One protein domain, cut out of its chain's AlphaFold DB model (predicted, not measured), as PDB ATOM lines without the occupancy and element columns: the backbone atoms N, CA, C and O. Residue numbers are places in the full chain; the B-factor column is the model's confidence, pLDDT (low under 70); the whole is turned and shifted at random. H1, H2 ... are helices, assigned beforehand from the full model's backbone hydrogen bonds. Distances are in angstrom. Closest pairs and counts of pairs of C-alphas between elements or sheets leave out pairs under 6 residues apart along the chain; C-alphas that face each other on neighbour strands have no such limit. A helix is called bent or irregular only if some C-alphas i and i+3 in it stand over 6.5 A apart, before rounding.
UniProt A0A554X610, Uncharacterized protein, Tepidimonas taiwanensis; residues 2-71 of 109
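AT A GLANCE: This is residues 2 to 71 of the 109 residues of an uncharacterized protein of Tepidimonas taiwanensis (UniProt A0A554X610). Two long helices, H1 and H2, cross as a narrow X about midway along their lengths, running opposite ways, and a long loop, residues 28 to 43, joins them at one end of the rod that they make. The loop holds a small antiparallel pairing of residues 34 to 35 with residues 38 to 39. The printed part has 70 residues, with two named helices in the order H1, H2 and no named strand; the class is all helix. The whole is loose, with a radius of gyration of the C-alphas of 15.0 A and spans of 46 by 21 by 19 A.

HOW THE PARTS SIT: Start with H1, residues 2 to 27, and then take H2, residues 44 to 70. They touch, with 26 pairs of C-alphas within 8 A, and H1 does so with residues 9 to 21 alone. Look at the closest C-alphas, those of Ala 17 and Trp 56, 4.8 A apart. The centres are 6.7 A apart, and the lines stand at a steep tilt of 46 degrees, opposite ways. In the backbone of H2 every O i to N i+4 pair is within hydrogen-bond range; in H1 it is 21 of 22.

IN THESE COORDINATES: Find C-alpha 2 at (-31.639, -45.455, 51.812); from there H1 runs 37.5 A to C-alpha 27 at (-18.954, -34.581, 18.256). H1 is neither bent nor irregular, but only just: C-alphas 9 and 12 are 6.1 A apart. H2 runs 38.9 A from C-alpha 44 to C-alpha 70 at (-35.868, -30.860, 48.400).

THE WHOLE: The two C-alphas farthest apart are those of Glu 38 and Met 71, 46.8 A. The first and last printed C-alphas, of Leu 2 and Met 71, are 13.7 A apart. The printed part has no cut, and the link from H1 to H2, 16 residues, is long. The mean pLDDT of the printed part is 86.7; look for values under 70 at residue 35 and residues 37 to 40.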
ATOM      1  N   LEU A   2     -32.758 -46.148  52.477       80.12
ATOM      2  CA  LEU A   2     -31.639 -45.455  51.812       80.12
ATOM      3  C   LEU A   2     -31.251 -46.086  50.457       80.12
ATOM      4  O   LEU A   2     -31.123 -45.371  49.471       80.12
ATOM      5  N   ALA A   3     -31.203 -47.420  50.369       83.50
ATOM      6  CA  ALA A   3     -30.939 -48.132  49.111       83.50
ATOM      7  C   ALA A   3     -31.968 -47.822  48.003       83.50
ATOM      8  O   ALA A   3     -31.604 -47.651  46.846       83.50
ATOM      9  N   GLN A   4     -33.250 -47.686  48.359       85.88
ATOM     10  CA  GLN A   4     -34.314 -47.357  47.405       85.88
ATOM     11  C   GLN A   4     -34.186 -45.913  46.897       85.88
ATOM     12  O   GLN A   4     -34.350 -45.675  45.704       85.88
ATOM     13  N   ARG A   5     -33.806 -44.971  47.778       84.44
ATOM     14  CA  ARG A   5     -33.476 -43.588  47.390       84.44
ATOM     15  C   ARG A   5     -32.253 -43.536  46.465       84.44
ATOM     16  O   ARG A   5     -32.298 -42.834  45.464       84.44
ATOM     17  N   ILE A   6     -31.201 -44.308  46.756       89.12
ATOM     18  CA  ILE A   6     -30.023 -44.408  45.879       89.12
ATOM     19  C   ILE A   6     -30.424 -44.939  44.505       89.12
ATOM     20  O   ILE A   6     -30.038 -44.352  43.502       89.12
ATOM     21  N   LEU A   7     -31.234 -45.999  44.439       91.69
ATOM     22  CA  LEU A   7     -31.665 -46.572  43.163       91.69
ATOM     23  C   LEU A   7     -32.494 -45.578  42.332       91.69
ATOM     24  O   LEU A   7     -32.311 -45.496  41.121       91.69
ATOM     25  N   TRP A   8     -33.350 -44.781  42.980       90.31
ATOM     26  CA  TRP A   8     -34.142 -43.729  42.326       90.31
ATOM     27  C   TRP A   8     -33.295 -42.601  41.735       90.31
ATOM     28  O   TRP A   8     -33.733 -41.954  40.790       90.31
ATOM     29  N   ILE A   9     -32.096 -42.371  42.268       91.69
ATOM     30  CA  ILE A   9     -31.151 -41.375  41.756       91.69
ATOM     31  C   ILE A   9     -30.243 -41.997  40.689       91.69
ATOM     32  O   ILE A   9     -30.095 -41.458  39.595       91.69
ATOM     33  N   ALA A  10     -29.654 -43.152  41.000       90.69
ATOM     34  CA  ALA A  10     -28.643 -43.801  40.178       90.69
ATOM     35  C   ALA A  10     -29.201 -44.291  38.836       90.69
ATOM     36  O   ALA A  10     -28.487 -44.237  37.836       90.69
ATOM     37  N   TRP A  11     -30.460 -44.748  38.801       93.19
ATOM     38  CA  TRP A  11     -31.073 -45.296  37.590       93.19
ATOM     39  C   TRP A  11     -31.342 -44.230  36.510       93.19
ATOM     40  O   TRP A  11     -30.841 -44.385  35.396       93.19
ATOM     41  N   PRO A  12     -32.032 -43.106  36.790       91.25
ATOM     42  CA  PRO A  12     -32.150 -42.018  35.817       91.25
ATOM     43  C   PRO A  12     -30.801 -41.382  35.459       91.25
ATOM     44  O   PRO A  12     -30.577 -41.042  34.298       91.25
ATOM     45  N   ALA A  13     -29.884 -41.256  36.427       93.69
ATOM     46  CA  ALA A  13     -28.542 -40.730  36.181       93.69
ATOM     47  C   ALA A  13     -27.758 -41.596  35.182       93.69
ATOM     48  O   ALA A  13     -27.091 -41.065  34.300       93.69
ATOM     49  N   PHE A  14     -27.883 -42.924  35.270       93.25
ATOM     50  CA  PHE A  14     -27.276 -43.862  34.321       93.25
ATOM     51  C   PHE A  14     -27.754 -43.604  32.884       93.25
ATOM     52  O   PHE A  14     -26.939 -43.522  31.966       93.25
ATOM     53  N   LEU A  15     -29.064 -43.412  32.691       94.56
ATOM     54  CA  LEU A  15     -29.640 -43.126  31.372       94.56
ATOM     55  C   LEU A  15     -29.146 -41.788  30.808       94.56
ATOM     56  O   LEU A  15     -28.786 -41.709  29.634       94.56
ATOM     57  N   MET A  16     -29.084 -40.749  31.644       95.56
ATOM     58  CA  MET A  16     -28.563 -39.441  31.235       95.56
ATOM     59  C   MET A  16     -27.068 -39.482  30.919       95.56
ATOM     60  O   MET A  16     -26.634 -38.833  29.970       95.56
ATOM     61  N   ALA A  17     -26.290 -40.266  31.666       94.75
ATOM     62  CA  ALA A  17     -24.875 -40.471  31.392       94.75
ATOM     63  C   ALA A  17     -24.653 -41.164  30.043       94.75
ATOM     64  O   ALA A  17     -23.859 -40.676  29.245       94.75
ATOM     65  N   ALA A  18     -25.407 -42.230  29.754       92.06
ATOM     66  CA  ALA A  18     -25.347 -42.920  28.467       92.06
ATOM     67  C   ALA A  18     -25.739 -41.993  27.300       92.06
ATOM     68  O   ALA A  18     -25.096 -41.991  26.251       92.06
ATOM     69  N   LEU A  19     -26.767 -41.156  27.483       95.00
ATOM     70  CA  LEU A  19     -27.153 -40.153  26.491       95.00
ATOM     71  C   LEU A  19     -26.046 -39.112  26.268       95.00
ATOM     72  O   LEU A  19     -25.707 -38.826  25.122       95.00
ATOM     73  N   MET A  20     -25.474 -38.554  27.342       93.06
ATOM     74  CA  MET A  20     -24.374 -37.589  27.249       93.06
ATOM     75  C   MET A  20     -23.147 -38.197  26.578       93.06
ATOM     76  O   MET A  20     -22.526 -37.532  25.760       93.06
ATOM     77  N   GLU A  21     -22.822 -39.451  26.880       92.81
ATOM     78  CA  GLU A  21     -21.730 -40.175  26.239       92.81
ATOM     79  C   GLU A  21     -21.935 -40.272  24.720       92.81
ATOM     80  O   GLU A  21     -21.053 -39.870  23.961       92.81
ATOM     81  N   MET A  22     -23.116 -40.717  24.271       90.88
ATOM     82  CA  MET A  22     -23.441 -40.790  22.840       90.88
ATOM     83  C   MET A  22     -23.368 -39.422  22.160       90.88
ATOM     84  O   MET A  22     -22.837 -39.312  21.059       90.88
ATOM     85  N   VAL A  23     -23.887 -38.376  22.809       93.62
ATOM     86  CA  VAL A  23     -23.864 -37.014  22.264       93.62
ATOM     87  C   VAL A  23     -22.430 -36.499  22.176       93.62
ATOM     88  O   VAL A  23     -22.006 -36.070  21.111       93.62
ATOM     89  N   VAL A  24     -21.657 -36.560  23.261       90.19
ATOM     90  CA  VAL A  24     -20.294 -36.011  23.307       90.19
ATOM     91  C   VAL A  24     -19.392 -36.712  22.304       90.19
ATOM     92  O   VAL A  24     -18.713 -36.032  21.543       90.19
ATOM     93  N   PHE A  25     -19.424 -38.041  22.234       88.44
ATOM     94  CA  PHE A  25     -18.578 -38.777  21.295       88.44
ATOM     95  C   PHE A  25     -19.094 -38.790  19.854       88.44
ATOM     96  O   PHE A  25     -18.344 -39.138  18.947       88.44
ATOM     97  N   ALA A  26     -20.331 -38.349  19.602       89.31
ATOM     98  CA  ALA A  26     -20.754 -38.010  18.245       89.31
ATOM     99  C   ALA A  26     -20.050 -36.743  17.721       89.31
ATOM    100  O   ALA A  26     -19.859 -36.611  16.514       89.31
ATOM    101  N   PHE A  27     -19.650 -35.825  18.613       87.19
ATOM    102  CA  PHE A  27     -18.954 -34.581  18.256       87.19
ATOM    103  C   PHE A  27     -17.440 -34.616  18.514       87.19
ATOM    104  O   PHE A  27     -16.702 -33.851  17.898       87.19
ATOM    105  N   VAL A  28     -16.970 -35.475  19.418       84.25
ATOM    106  CA  VAL A  28     -15.571 -35.571  19.851       84.25
ATOM    107  C   VAL A  28     -15.033 -36.958  19.510       84.25
ATOM    108  O   VAL A  28     -15.506 -37.946  20.063       84.25
ATOM    109  N   ASP A  29     -14.021 -37.048  18.641       80.56
ATOM    110  CA  ASP A  29     -13.367 -38.331  18.348       80.56
ATOM    111  C   ASP A  29     -12.438 -38.735  19.510       80.56
ATOM    112  O   ASP A  29     -11.455 -38.033  19.780       80.56
ATOM    113  N   PRO A  30     -12.683 -39.874  20.191       75.00
ATOM    114  CA  PRO A  30     -11.811 -40.358  21.255       75.00
ATOM    115  C   PRO A  30     -10.368 -40.641  20.804       75.00
ATOM    116  O   PRO A  30      -9.468 -40.639  21.642       75.00
ATOM    117  N   ALA A  31     -10.123 -40.895  19.512       72.69
ATOM    118  CA  ALA A  31      -8.790 -41.172  18.966       72.69
ATOM    119  C   ALA A  31      -7.917 -39.915  18.790       72.69
ATOM    120  O   ALA A  31      -6.690 -40.026  18.673       72.69
ATOM    121  N   GLU A  32      -8.543 -38.739  18.794       73.25
ATOM    122  CA  GLU A  32      -7.885 -37.439  18.662       73.25
ATOM    123  C   GLU A  32      -7.685 -36.742  20.020       73.25
ATOM    124  O   GLU A  32      -7.112 -35.654  20.071       73.25
ATOM    125  N   LEU A  33      -8.072 -37.368  21.146       73.56
ATOM    126  CA  LEU A  33      -7.708 -36.858  22.471       73.56
ATOM    127  C   LEU A  33      -6.189 -36.943  22.680       73.56
ATOM    128  O   LEU A  33      -5.593 -38.022  22.760       73.56
ATOM    129  N   GLN A  34      -5.571 -35.772  22.815       72.44
ATOM    130  CA  GLN A  34      -4.170 -35.603  23.181       72.44
ATOM    131  C   GLN A  34      -4.087 -35.064  24.609       72.44
ATOM    132  O   GLN A  34      -4.809 -34.136  24.973       72.44
ATOM    133  N   TRP A  35      -3.198 -35.626  25.423       69.19
ATOM    134  CA  TRP A  35      -2.943 -35.149  26.782       69.19
ATOM    135  C   TRP A  35      -1.467 -34.832  26.928       69.19
ATOM    136  O   TRP A  35      -0.613 -35.666  26.642       69.19
ATOM    137  N   ALA A  36      -1.174 -33.604  27.357       73.25
ATOM    138  CA  ALA A  36       0.191 -33.085  27.470       73.25
ATOM    139  C   ALA A  36       1.014 -33.147  26.159       73.25
ATOM    140  O   ALA A  36       2.237 -33.220  26.206       73.25
ATOM    141  N   GLY A  37       0.351 -33.083  24.997       68.31
ATOM    142  CA  GLY A  37       1.001 -33.075  23.679       68.31
ATOM    143  C   GLY A  37       1.251 -34.455  23.063       68.31
ATOM    144  O   GLY A  37       1.685 -34.519  21.919       68.31
ATOM    145  N   GLU A  38       0.925 -35.542  23.769       65.31
ATOM    146  CA  GLU A  38       1.039 -36.916  23.268       65.31
ATOM    147  C   GLU A  38      -0.360 -37.520  23.048       65.31
ATOM    148  O   GLU A  38      -1.316 -37.183  23.762       65.31
ATOM    149  N   ARG A  39      -0.513 -38.430  22.071       66.38
ATOM    150  CA  ARG A  39      -1.751 -39.225  21.955       66.38
ATOM    151  C   ARG A  39      -1.939 -39.989  23.261       66.38
ATOM    152  O   ARG A  39      -0.993 -40.600  23.749       66.38
ATOM    153  N   LEU A  40      -3.160 -40.001  23.800       69.81
ATOM    154  CA  LEU A  40      -3.463 -40.480  25.156       69.81
ATOM    155  C   LEU A  40      -3.010 -41.928  25.458       69.81
ATOM    156  O   LEU A  40      -3.077 -42.349  26.605       69.81
ATOM    157  N   GLY A  41      -2.576 -42.724  24.472       70.75
ATOM    158  CA  GLY A  41      -2.105 -44.109  24.636       70.75
ATOM    159  C   GLY A  41      -3.177 -45.085  25.140       70.75
ATOM    160  O   GLY A  41      -2.968 -46.296  25.163       70.75
ATOM    161  N   TRP A  42      -4.333 -44.565  25.543       80.00
ATOM    162  CA  TRP A  42      -5.470 -45.302  26.053       80.00
ATOM    163  C   TRP A  42      -6.255 -45.897  24.895       80.00
ATOM    164  O   TRP A  42      -6.422 -45.289  23.837       80.00
ATOM    165  N   SER A  43      -6.770 -47.107  25.103       82.44
ATOM    166  CA  SER A  43      -7.694 -47.697  24.145       82.44
ATOM    167  C   SER A  43      -8.979 -46.865  24.087       82.44
ATOM    168  O   SER A  43      -9.416 -46.304  25.094       82.44
ATOM    169  N   ARG A  44      -9.638 -46.827  22.920       82.12
ATOM    170  CA  ARG A  44     -10.951 -46.167  22.765       82.12
ATOM    171  C   ARG A  44     -11.947 -46.633  23.832       82.12
ATOM    172  O   ARG A  44     -12.665 -45.828  24.408       82.12
ATOM    173  N   GLN A  45     -11.918 -47.926  24.154       86.62
ATOM    174  CA  GLN A  45     -12.757 -48.523  25.190       86.62
ATOM    175  C   GLN A  45     -12.492 -47.948  26.590       86.62
ATOM    176  O   GLN A  45     -13.444 -47.735  27.341       86.62
ATOM    177  N   ALA A  46     -11.233 -47.671  26.943       87.25
ATOM    178  CA  ALA A  46     -10.902 -47.056  28.225       87.25
ATOM    179  C   ALA A  46     -11.474 -45.634  28.325       87.25
ATOM    180  O   ALA A  46     -12.049 -45.287  29.353       87.25
ATOM    181  N   VAL A  47     -11.388 -44.852  27.244       87.62
ATOM    182  CA  VAL A  47     -11.940 -43.488  27.193       87.62
ATOM    183  C   VAL A  47     -13.459 -43.508  27.376       87.62
ATOM    184  O   VAL A  47     -13.952 -42.838  28.277       87.62
ATOM    185  N   TYR A  48     -14.184 -44.335  26.614       88.19
ATOM    186  CA  TYR A  48     -15.639 -44.495  26.758       88.19
ATOM    187  C   TYR A  48     -16.035 -44.837  28.197       88.19
ATOM    188  O   TYR A  48     -16.800 -44.123  28.839       88.19
ATOM    189  N   THR A  49     -15.403 -45.870  28.758       91.38
ATOM    190  CA  THR A  49     -15.716 -46.347  30.109       91.38
ATOM    191  C   THR A  49     -15.487 -45.260  31.163       91.38
ATOM    192  O   THR A  49     -16.345 -45.023  32.010       91.38
ATOM    193  N   VAL A  50     -14.341 -44.573  31.118       91.69
ATOM    194  CA  VAL A  50     -14.022 -43.516  32.089       91.69
ATOM    195  C   VAL A  50     -14.989 -42.344  31.949       91.69
ATOM    196  O   VAL A  50     -15.529 -41.879  32.953       91.69
ATOM    197  N   THR A  51     -15.254 -41.891  30.725       91.12
ATOM    198  CA  THR A  51     -16.175 -40.781  30.470       91.12
ATOM    199  C   THR A  51     -17.597 -41.111  30.916       91.12
ATOM    200  O   THR A  51     -18.231 -40.279  31.568       91.12
ATOM    201  N   PHE A  52     -18.068 -42.333  30.668       93.38
ATOM    202  CA  PHE A  52     -19.345 -42.822  31.175       93.38
ATOM    203  C   PHE A  52     -19.435 -42.698  32.702       93.38
ATOM    204  O   PHE A  52     -20.377 -42.101  33.225       93.38
ATOM    205  N   PHE A  53     -18.434 -43.206  33.432       95.31
ATOM    206  CA  PHE A  53     -18.417 -43.131  34.895       95.31
ATOM    207  C   PHE A  53     -18.355 -41.689  35.407       95.31
ATOM    208  O   PHE A  53     -19.011 -41.373  36.401       95.31
ATOM    209  N   VAL A  54     -17.623 -40.802  34.728       94.81
ATOM    210  CA  VAL A  54     -17.576 -39.372  35.067       94.81
ATOM    211  C   VAL A  54     -18.949 -38.724  34.890       94.81
ATOM    212  O   VAL A  54     -19.441 -38.077  35.816       94.81
ATOM    213  N   PHE A  55     -19.613 -38.923  33.748       95.31
ATOM    214  CA  PHE A  55     -20.956 -38.381  33.522       95.31
ATOM    215  C   PHE A  55     -21.990 -38.979  34.473       95.31
ATOM    216  O   PHE A  55     -22.837 -38.253  34.998       95.31
ATOM    217  N   TRP A  56     -21.896 -40.273  34.765       95.88
ATOM    218  CA  TRP A  56     -22.768 -40.933  35.728       95.88
ATOM    219  C   TRP A  56     -22.582 -40.391  37.145       95.88
ATOM    220  O   TRP A  56     -23.569 -40.101  37.822       95.88
ATOM    221  N   ALA A  57     -21.342 -40.172  37.584       95.25
ATOM    222  CA  ALA A  57     -21.058 -39.574  38.884       95.25
ATOM    223  C   ALA A  57     -21.568 -38.126  38.970       95.25
ATOM    224  O   ALA A  57     -22.205 -37.763  39.958       95.25
ATOM    225  N   LEU A  58     -21.354 -37.313  37.931       94.25
ATOM    226  CA  LEU A  58     -21.803 -35.916  37.891       94.25
ATOM    227  C   LEU A  58     -23.333 -35.793  37.916       94.25
ATOM    228  O   LEU A  58     -23.885 -35.025  38.707       94.25
ATOM    229  N   THR A  59     -24.031 -36.572  37.088       94.69
ATOM    230  CA  THR A  59     -25.504 -36.584  37.046       94.69
ATOM    231  C   THR A  59     -26.106 -37.142  38.338       94.69
ATOM    232  O   THR A  59     -27.085 -36.591  38.853       94.69
ATOM    233  N   SER A  60     -25.481 -38.168  38.925       93.06
ATOM    234  CA  SER A  60     -25.857 -38.696  40.241       93.06
ATOM    235  C   SER A  60     -25.658 -37.657  41.343       93.06
ATOM    236  O   SER A  60     -26.542 -37.489  42.179       93.06
ATOM    237  N   ALA A  61     -24.547 -36.913  41.331       92.62
ATOM    238  CA  ALA A  61     -24.261 -35.864  42.308       92.62
ATOM    239  C   ALA A  61     -25.249 -34.692  42.205       92.62
ATOM    240  O   ALA A  61     -25.774 -34.242  43.222       92.62
ATOM    241  N   SER A  62     -25.561 -34.235  40.988       93.81
ATOM    242  CA  SER A  62     -26.570 -33.194  40.745       93.81
ATOM    243  C   SER A  62     -27.955 -33.606  41.260       93.81
ATOM    244  O   SER A  62     -28.633 -32.848  41.961       93.81
ATOM    245  N   SER A  63     -28.348 -34.847  40.982       91.19
ATOM    246  CA  SER A  63     -29.611 -35.415  41.455       91.19
ATOM    247  C   SER A  63     -29.621 -35.570  42.978       91.19
ATOM    248  O   SER A  63     -30.588 -35.179  43.626       91.19
ATOM    249  N   ALA A  64     -28.528 -36.058  43.574       89.62
ATOM    250  CA  ALA A  64     -28.381 -36.172  45.022       89.62
ATOM    251  C   ALA A  64     -28.483 -34.803  45.709       89.62
ATOM    252  O   ALA A  64     -29.230 -34.658  46.675       89.62
ATOM    253  N   LEU A  65     -27.815 -33.781  45.171       90.25
ATOM    254  CA  LEU A  65     -27.919 -32.410  45.668       90.25
ATOM    255  C   LEU A  65     -29.357 -31.892  45.574       90.25
ATOM    256  O   LEU A  65     -29.868 -31.324  46.534       90.25
ATOM    257  N   THR A  66     -30.042 -32.147  44.460       89.94
ATOM    258  CA  THR A  66     -31.457 -31.786  44.287       89.94
ATOM    259  C   THR A  66     -32.338 -32.477  45.327       89.94
ATOM    260  O   THR A  66     -33.209 -31.840  45.915       89.94
ATOM    261  N   THR A  67     -32.093 -33.760  45.611       88.06
ATOM    262  CA  THR A  67     -32.816 -34.467  46.676       88.06
ATOM    263  C   THR A  67     -32.497 -33.923  48.063       88.06
ATOM    264  O   THR A  67     -33.391 -33.862  48.894       88.06
ATOM    265  N   LEU A  68     -31.259 -33.491  48.319       86.50
ATOM    266  CA  LEU A  68     -30.873 -32.870  49.584       86.50
ATOM    267  C   LEU A  68     -31.564 -31.512  49.769       86.50
ATOM    268  O   LEU A  68     -32.058 -31.218  50.849       86.50
ATOM    269  N   LEU A  69     -31.646 -30.708  48.707       87.00
ATOM    270  CA  LEU A  69     -32.315 -29.406  48.728       87.00
ATOM    271  C   LEU A  69     -33.843 -29.518  48.805       87.00
ATOM    272  O   LEU A  69     -34.492 -28.619  49.333       87.00
ATOM    273  N   SER A  70     -34.427 -30.605  48.294       87.62
ATOM    274  CA  SER A  70     -35.868 -30.860  48.400       87.62
ATOM    275  C   SER A  70     -36.279 -31.495  49.731       87.62
ATOM    276  O   SER A  70     -37.477 -31.589  50.016       87.62
ATOM    277  N   MET A  71     -35.320 -31.896  50.576       83.81
ATOM    278  CA  MET A  71     -35.618 -32.346  51.932       83.81
ATOM    279  C   MET A  71     -36.159 -31.189  52.761       83.81
ATOM    280  O   MET A  71     -35.606 -30.093  52.831       83.81
TER     281      MET A  71